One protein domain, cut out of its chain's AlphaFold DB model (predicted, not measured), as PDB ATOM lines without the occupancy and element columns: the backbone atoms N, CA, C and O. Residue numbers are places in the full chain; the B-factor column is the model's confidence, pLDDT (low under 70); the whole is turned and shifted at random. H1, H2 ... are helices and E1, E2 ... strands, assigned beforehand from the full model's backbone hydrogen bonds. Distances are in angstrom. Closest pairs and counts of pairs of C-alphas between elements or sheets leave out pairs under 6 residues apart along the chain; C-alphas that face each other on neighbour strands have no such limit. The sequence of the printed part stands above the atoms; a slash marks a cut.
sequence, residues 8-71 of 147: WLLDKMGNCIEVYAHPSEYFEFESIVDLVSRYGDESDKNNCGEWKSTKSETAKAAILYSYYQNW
ATOM      1  N   TRP A   8      14.154  43.287 101.972       92.19
ATOM      2  CA  TRP A   8      13.085  42.665 101.207       92.19
ATOM      3  C   TRP A   8      12.589  43.603 100.115       92.19
ATOM      4  O   TRP A   8      12.680  44.832 100.220       92.19
ATOM      5  N   LEU A   9      12.041  42.999  99.070       93.00
ATOM      6  CA  LEU A   9      11.214  43.655  98.074       93.00
ATOM      7  C   LEU A   9       9.782  43.171  98.258       93.00
ATOM      8  O   LEU A   9       9.526  41.968  98.254       93.00
ATOM      9  N   LEU A  10       8.877  44.120  98.450       92.81
ATOM     10  CA  LEU A  10       7.458  43.887  98.668       92.81
ATOM     11  C   LEU A  10       6.688  44.481  97.490       92.81
ATOM     12  O   LEU A  10       6.834  45.669  97.216       92.81
ATOM     13  N   ASP A  11       5.895  43.684  96.783       90.94
ATOM     14  CA  ASP A  11       5.006  44.210  95.742       90.94
ATOM     15  C   ASP A  11       3.649  44.651  96.316       90.94
ATOM     16  O   ASP A  11       3.309  44.353  97.462       90.94
ATOM     17  N   LYS A  12       2.840  45.344  95.508       87.38
ATOM     18  CA  LYS A  12       1.487  45.797  95.891       87.38
ATOM     19  C   LYS A  12       0.493  44.662  96.190       87.38
ATOM     20  O   LYS A  12      -0.603  44.930  96.677       87.38
ATOM     21  N   MET A  13       0.825  43.415  95.855       86.62
ATOM     22  CA  MET A  13      -0.001  42.236  96.130       86.62
ATOM     23  C   MET A  13       0.400  41.534  97.434       86.62
ATOM     24  O   MET A  13      -0.264  40.578  97.833       86.62
ATOM     25  N   GLY A  14       1.453  42.008  98.108       84.06
ATOM     26  CA  GLY A  14       1.969  41.422  99.339       84.06
ATOM     27  C   GLY A  14       2.982  40.300  99.112       84.06
ATOM     28  O   GLY A  14       3.372  39.641 100.076       84.06
ATOM     29  N   ASN A  15       3.439  40.071  97.876       88.25
ATOM     30  CA  ASN A  15       4.521  39.124  97.637       88.25
ATOM     31  C   ASN A  15       5.828  39.720  98.154       88.25
ATOM     32  O   ASN A  15       6.190  40.852  97.830       88.25
ATOM     33  N   CYS A  16       6.547  38.926  98.941       89.12
ATOM     34  CA  CYS A  16       7.797  39.319  99.562       89.12
ATOM     35  C   CYS A  16       8.956  38.493  99.000       89.12
ATOM     36  O   CYS A  16       8.881  37.265  98.918       89.12
ATOM     37  N   ILE A  17      10.033  39.176  98.621       88.75
ATOM     38  CA  ILE A  17      11.265  38.569  98.124       88.75
ATOM     39  C   ILE A  17      12.417  39.039  99.004       88.75
ATOM     40  O   ILE A  17      12.710  40.233  99.057       88.75
ATOM     41  N   GLU A  18      13.093  38.103  99.663       88.44
ATOM     42  CA  GLU A  18      14.358  38.376 100.348       88.44
ATOM     43  C   GLU A  18      15.451  38.721  99.337       88.44
ATOM     44  O   GLU A  18      15.649  38.016  98.343       88.44
ATOM     45  N   VAL A  19      16.181  39.800  99.603       86.38
ATOM     46  CA  VAL A  19      17.291  40.247  98.760       86.38
ATOM     47  C   VAL A  19      18.507  40.568  99.609       86.38
ATOM     48  O   VAL A  19      18.388  41.064 100.725       86.38
ATOM     49  N   TYR A  20      19.698  40.324  99.063       81.81
ATOM     50  CA  TYR A  20      20.942  40.676  99.747       81.81
ATOM     51  C   TYR A  20      21.101  42.195  99.910       81.81
ATOM     52  O   TYR A  20      21.447  42.697 100.979       81.81
ATOM     53  N   ALA A  21      20.816  42.922  98.832       83.56
ATOM     54  CA  ALA A  21      20.742  44.371  98.768       83.56
ATOM     55  C   ALA A  21      19.663  44.752  97.748       83.56
ATOM     56  O   ALA A  21      19.372  43.980  96.834       83.56
ATOM     57  N   HIS A  22      19.058  45.933  97.888       88.12
ATOM     58  CA  HIS A  22      18.095  46.406  96.894       88.12
ATOM     59  C   HIS A  22      18.822  46.729  95.584       88.12
ATOM     60  O   HIS A  22      19.686  47.614  95.589       88.12
ATOM     61  N   PRO A  23      18.477  46.072  94.462       86.31
ATOM     62  CA  PRO A  23      19.125  46.358  93.197       86.31
ATOM     63  C   PRO A  23      18.780  47.782  92.741       86.31
ATOM     64  O   PRO A  23      17.724  48.339  93.070       86.31
ATOM     65  N   SER A  24      19.716  48.391  92.015       84.06
ATOM     66  CA  SER A  24      19.626  49.768  91.525       84.06
ATOM     67  C   SER A  24      20.210  49.876  90.123       84.06
ATOM     68  O   SER A  24      21.040  49.056  89.728       84.06
ATOM     69  N   GLU A  25      19.828  50.925  89.393       82.50
ATOM     70  CA  GLU A  25      20.309  51.160  88.027       82.50
ATOM     71  C   GLU A  25      21.839  51.294  87.907       82.50
ATOM     72  O   GLU A  25      22.392  51.019  86.846       82.50
ATOM     73  N   TYR A  26      22.516  51.714  88.983       80.50
ATOM     74  CA  TYR A  26      23.956  51.992  88.995       80.50
ATOM     75  C   TYR A  26      24.809  50.795  89.411       80.50
ATOM     76  O   TYR A  26      26.007  50.784  89.137       80.50
ATOM     77  N   PHE A  27      24.218  49.822  90.107       75.06
ATOM     78  CA  PHE A  27      24.959  48.712  90.705       75.06
ATOM     79  C   PHE A  27      24.563  47.360  90.106       75.06
ATOM     80  O   PHE A  27      25.438  46.552  89.816       75.06
ATOM     81  N   GLU A  28      23.265  47.125  89.883       87.44
ATOM     82  CA  GLU A  28      22.721  45.812  89.509       87.44
ATOM     83  C   GLU A  28      21.432  45.960  88.682       87.44
ATOM     84  O   GLU A  28      20.358  45.486  89.065       87.44
ATOM     85  N   PHE A  29      21.507  46.650  87.540       92.56
ATOM     86  CA  PHE A  29      20.321  46.840  86.704       92.56
ATOM     87  C   PHE A  29      19.781  45.510  86.156       92.56
ATOM     88  O   PHE A  29      18.574  45.297  86.137       92.56
ATOM     89  N   GLU A  30      20.652  44.576  85.783       93.88
ATOM     90  CA  GLU A  30      20.275  43.229  85.347       93.88
ATOM     91  C   GLU A  30      19.412  42.496  86.388       93.88
ATOM     92  O   GLU A  30      18.436  41.845  86.015       93.88
ATOM     93  N   SER A  31      19.700  42.662  87.684       92.06
ATOM     94  CA  SER A  31      18.886  42.093  88.767       92.06
ATOM     95  C   SER A  31      17.481  42.703  88.810       92.06
ATOM     96  O   SER A  31      16.509  41.988  89.053       92.06
ATOM     97  N   ILE A  32      17.350  44.009  88.527       93.88
ATOM     98  CA  ILE A  32      16.036  44.656  88.357       93.88
ATOM     99  C   ILE A  32      15.304  44.024  87.177       93.88
ATOM    100  O   ILE A  32      14.139  43.655  87.300       93.88
ATOM    101  N   VAL A  33      15.985  43.868  86.041       95.69
ATOM    102  CA  VAL A  33      15.391  43.287  84.836       95.69
ATOM    103  C   VAL A  33      14.895  41.868  85.105       95.69
ATOM    104  O   VAL A  33      13.798  41.524  84.674       95.69
ATOM    105  N   ASP A  34      15.655  41.034  85.810       93.25
ATOM    106  CA  ASP A  34      15.242  39.659  86.109       93.25
ATOM    107  C   ASP A  34      14.052  39.594  87.069       93.25
ATOM    108  O   ASP A  34      13.142  38.784  86.872       93.25
ATOM    109  N   LEU A  35      14.005  40.488  88.055       92.06
ATOM    110  CA  LEU A  35      12.867  40.626  88.957       92.06
ATOM    111  C   LEU A  35      11.605  41.081  88.212       92.06
ATOM    112  O   LEU A  35      10.569  40.419  88.295       92.06
ATOM    113  N   VAL A  36      11.704  42.150  87.422       93.31
ATOM    114  CA  VAL A  36      10.586  42.692  86.635       93.31
ATOM    115  C   VAL A  36      10.138  41.695  85.556       93.31
ATOM    116  O   VAL A  36       8.944  41.490  85.371       93.31
ATOM    117  N   SER A  37      11.061  40.961  84.925       94.25
ATOM    118  CA  SER A  37      10.724  39.884  83.975       94.25
ATOM    119  C   SER A  37       9.896  38.768  84.620       94.25
ATOM    120  O   SER A  37       9.091  38.115  83.955       94.25
ATOM    121  N   ARG A  38      10.141  38.483  85.902       91.56
ATOM    122  CA  ARG A  38       9.520  37.356  86.601       91.56
ATOM    123  C   ARG A  38       8.171  37.716  87.208       91.56
ATOM    124  O   ARG A  38       7.259  36.893  87.161       91.56
ATOM    125  N   TYR A  39       8.067  38.912  87.772       89.81
ATOM    126  CA  TYR A  39       6.939  39.314  88.613       89.81
ATOM    127  C   TYR A  39       6.159  40.518  88.076       89.81
ATOM    128  O   TYR A  39       5.051  40.763  88.540       89.81
ATOM    129  N   GLY A  40       6.708  41.253  87.107       89.62
ATOM    130  CA  GLY A  40       6.012  42.349  86.440       89.62
ATOM    131  C   GLY A  40       4.857  41.869  85.561       89.62
ATOM    132  O   GLY A  40       4.668  40.669  85.313       89.62
ATOM    133  N   ASP A  41       4.079  42.831  85.077       92.50
ATOM    134  CA  ASP A  41       2.985  42.566  84.149       92.50
ATOM    135  C   ASP A  41       3.484  42.228  82.726       92.50
ATOM    136  O   ASP A  41       4.677  42.058  82.460       92.50
ATOM    137  N   GLU A  42       2.559  42.068  81.781       95.75
ATOM    138  CA  GLU A  42       2.920  41.729  80.401       95.75
ATOM    139  C   GLU A  42       3.694  42.856  79.693       95.75
ATOM    140  O   GLU A  42       4.590  42.591  78.891       95.75
ATOM    141  N   SER A  43       3.389  44.120  80.006       96.31
ATOM    142  CA  SER A  43       4.103  45.282  79.467       96.31
ATOM    143  C   SER A  43       5.547  45.303  79.971       96.31
ATOM    144  O   SER A  43       6.492  45.436  79.191       96.31
ATOM    145  N   ASP A  44       5.729  45.073  81.268       95.88
ATOM    146  CA  ASP A  44       7.024  44.947  81.927       95.88
ATOM    147  C   ASP A  44       7.883  43.833  81.324       95.88
ATOM    148  O   ASP A  44       9.066  44.037  81.029       95.88
ATOM    149  N   LYS A  45       7.288  42.660  81.084       97.12
ATOM    150  CA  LYS A  45       7.971  41.521  80.453       97.12
ATOM    151  C   LYS A  45       8.422  41.838  79.034       97.12
ATOM    152  O   LYS A  45       9.550  41.496  78.667       97.12
ATOM    153  N   ASN A  46       7.586  42.527  78.258       97.69
ATOM    154  CA  ASN A  46       7.939  42.972  76.913       97.69
ATOM    155  C   ASN A  46       9.109  43.962  76.938       97.69
ATOM    156  O   ASN A  46      10.086  43.762  76.215       97.69
ATOM    157  N   ASN A  47       9.070  44.958  77.829       98.06
ATOM    158  CA  ASN A  47      10.172  45.909  78.008       98.06
ATOM    159  C   ASN A  47      11.471  45.196  78.413       98.06
ATOM    160  O   ASN A  47      12.537  45.479  77.868       98.06
ATOM    161  N   CYS A  48      11.399  44.215  79.318       97.94
ATOM    162  CA  CYS A  48      12.558  43.407  79.695       97.94
ATOM    163  C   CYS A  48      13.127  42.610  78.512       97.94
ATOM    164  O   CYS A  48      14.347  42.541  78.351       97.94
ATOM    165  N   GLY A  49      12.269  42.022  77.672       97.69
ATOM    166  CA  GLY A  49      12.679  41.314  76.457       97.69
ATOM    167  C   GLY A  49      13.339  42.236  75.426       97.69
ATOM    168  O   GLY A  49      14.395  41.906  74.875       97.69
ATOM    169  N   GLU A  50      12.770  43.424  75.209       98.00
ATOM    170  CA  GLU A  50      13.353  44.452  74.343       98.00
ATOM    171  C   GLU A  50      14.724  44.886  74.868       98.00
ATOM    172  O   GLU A  50      15.703  44.879  74.121       98.00
ATOM    173  N   TRP A  51      14.836  45.199  76.161       98.12
ATOM    174  CA  TRP A  51      16.111  45.603  76.742       98.12
ATOM    175  C   TRP A  51      17.162  44.487  76.655       98.12
ATOM    176  O   TRP A  51      18.304  44.750  76.275       98.12
ATOM    177  N   LYS A  52      16.799  43.228  76.944       97.00
ATOM    178  CA  LYS A  52      17.722  42.082  76.840       97.00
ATOM    179  C   LYS A  52      18.260  41.894  75.418       97.00
ATOM    180  O   LYS A  52      19.428  41.542  75.269       97.00
ATOM    181  N   SER A  53      17.439  42.145  74.397       97.44
ATOM    182  CA  SER A  53      17.805  41.952  72.985       97.44
ATOM    183  C   SER A  53      18.524  43.146  72.354       97.44
ATOM    184  O   SER A  53      19.422  42.948  71.539       97.44
ATOM    185  N   THR A  54      18.156  44.375  72.720       97.00
ATOM    186  CA  THR A  54      18.606  45.591  72.017       97.00
ATOM    187  C   THR A  54      19.421  46.549  72.875       97.00
ATOM    188  O   THR A  54      20.089  47.421  72.328       97.00
ATOM    189  N   LYS A  55      19.362  46.413  74.206       95.56
ATOM    190  CA  LYS A  55      19.879  47.410  75.159       95.56
ATOM    191  C   LYS A  55      19.266  48.806  74.949       95.56
ATOM    192  O   LYS A  55      19.929  49.814  75.149       95.56
ATOM    193  N   SER A  56      17.987  48.853  74.559       97.12
ATOM    194  CA  SER A  56      17.184  50.075  74.392       97.12
ATOM    195  C   SER A  56      17.118  50.905  75.683       97.12
ATOM    196  O   SER A  56      16.654  50.426  76.720       97.12
ATOM    197  N   GLU A  57      17.544  52.171  75.618       96.38
ATOM    198  CA  GLU A  57      17.446  53.110  76.749       96.38
ATOM    199  C   GLU A  57      15.988  53.443  77.099       96.38
ATOM    200  O   GLU A  57      15.658  53.640  78.267       96.38
ATOM    201  N   THR A  58      15.088  53.430  76.111       97.12
ATOM    202  CA  THR A  58      13.647  53.594  76.345       97.12
ATOM    203  C   THR A  58      13.099  52.437  77.178       97.12
ATOM    204  O   THR A  58      12.416  52.665  78.176       97.12
ATOM    205  N   ALA A  59      13.450  51.197  76.820       97.31
ATOM    206  CA  ALA A  59      13.050  50.018  77.583       97.31
ATOM    207  C   ALA A  59      13.656  50.033  78.995       97.31
ATOM    208  O   ALA A  59      12.960  49.748  79.969       97.31
ATOM    209  N   LYS A  60      14.925  50.444  79.133       96.88
ATOM    210  CA  LYS A  60      15.572  50.636  80.440       96.88
ATOM    211  C   LYS A  60      14.792  51.616  81.321       96.88
ATOM    212  O   LYS A  60      14.502  51.294  82.471       96.88
ATOM    213  N   ALA A  61      14.422  52.778  80.784       96.12
ATOM    214  CA  ALA A  61      13.656  53.785  81.512       96.12
ATOM    215  C   ALA A  61      12.278  53.258  81.954       96.12
ATOM    216  O   ALA A  61      11.878  53.484  83.096       96.12
ATOM    217  N   ALA A  62      11.582  52.510  81.092       96.50
ATOM    218  CA  ALA A  62      10.294  51.901  81.423       96.50
ATOM    219  C   ALA A  62      10.408  50.852  82.546       96.50
ATOM    220  O   ALA A  62       9.615  50.871  83.487       96.50
ATOM    221  N   ILE A  63      11.429  49.987  82.496       96.88
ATOM    222  CA  ILE A  63      11.694  48.971  83.531       96.88
ATOM    223  C   ILE A  63      11.987  49.632  84.879       96.88
ATOM    224  O   ILE A  63      11.438  49.221  85.898       96.88
ATOM    225  N   LEU A  64      12.835  50.667  84.893       94.56
ATOM    226  CA  LEU A  64      13.147  51.406  86.116       94.56
ATOM    227  C   LEU A  64      11.909  52.078  86.692       94.56
ATOM    228  O   LEU A  64      11.670  51.984  87.893       94.56
ATOM    229  N   TYR A  65      11.106  52.718  85.841       92.75
ATOM    230  CA  TYR A  65       9.859  53.333  86.269       92.75
ATOM    231  C   TYR A  65       8.928  52.305  86.922       92.75
ATOM    232  O   TYR A  65       8.490  52.525  88.049       92.75
ATOM    233  N   SER A  66       8.688  51.158  86.274       92.69
ATOM    234  CA  SER A  66       7.852  50.102  86.854       92.69
ATOM    235  C   SER A  66       8.422  49.575  88.170       92.69
ATOM    236  O   SER A  66       7.706  49.525  89.170       92.69
ATOM    237  N   TYR A  67       9.721  49.259  88.215       93.06
ATOM    238  CA  TYR A  67      10.376  48.780  89.432       93.06
ATOM    239  C   TYR A  67      10.162  49.743  90.603       93.06
ATOM    240  O   TYR A  67       9.723  49.344  91.677       93.06
ATOM    241  N   TYR A  68      10.404  51.029  90.376       90.12
ATOM    242  CA  TYR A  68      10.261  52.046  91.403       90.12
ATOM    243  C   TYR A  68       8.814  52.259  91.852       90.12
ATOM    244  O   TYR A  68       8.588  52.505  93.033       90.12
ATOM    245  N   GLN A  69       7.834  52.158  90.952       88.81
ATOM    246  CA  GLN A  69       6.420  52.379  91.275       88.81
ATOM    247  C   GLN A  69       5.740  51.165  91.923       88.81
ATOM    248  O   GLN A  69       4.840  51.327  92.752       88.81
ATOM    249  N   ASN A  70       6.163  49.955  91.556       90.31
ATOM    250  CA  ASN A  70       5.466  48.718  91.911       90.31
ATOM    251  C   ASN A  70       6.136  47.919  93.031       90.31
ATOM    252  O   ASN A  70       5.534  46.963  93.515       90.31
ATOM    253  N   TRP A  71       7.329  48.324  93.476       92.19
ATOM    254  CA  TRP A  71       8.060  47.641  94.541       92.19
ATOM    255  C   TRP A  71       8.389  48.578  95.697       92.19
ATOM    256  O   TRP A  71       9.012  49.626  95.534       92.19
TER     257      TRP A  71
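What this domain is: This is residues 8 to 71 of the 147 residues of an uncharacterized protein of Lachnospiraceae bacterium NE2001 (UniProt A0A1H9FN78). Three helices, H1, H2 and H3, pack together, each on the other two, with a small strand hairpin, E1 and E2, at one end. The 64 printed residues run E1, E2, H1, H2, H3, the two-strand sheet antiparallel. The domain is mostly helix and compact, radius of gyration of the C-alphas 11.0 A, spans 31 by 25 by 16 A.

Where its parts are: E1, residues 8 to 11, starts at C-alpha 8 (13.085, 42.665, 101.207) and measures 9.9 A; E2, 16 to 18, 6.7 A; H1, 29 to 39, 15.5 A; H2, 42 to 54, 18.2 A; H3, 57 to 70, 19.8 A, ends at C-alpha 70 (5.466, 48.718, 91.911).

How they stand to each other: In hairpin E1 and E2, N 9 and O 17 are within hydrogen-bond range, 2.8 A. Closest C-alphas: H1 touches H2's residues 44 to 49 at Ser 37 and Lys 45, 4.8 A; H2 touches H3 at Asn 47 and Ala 59, 5.0 A; H1 touches H3's residues 63 to 67 at Val 36 and Tyr 67, 6.7 A. Every O i to N i+4 pair in H1, H2 and H3 is within hydrogen-bond range.

The domain as a whole: The farthest C-alphas, Gly 14 and Thr 54, are 32.3 A apart. The printed part has no cut and no long link; no printed residue is under 70 in pLDDT.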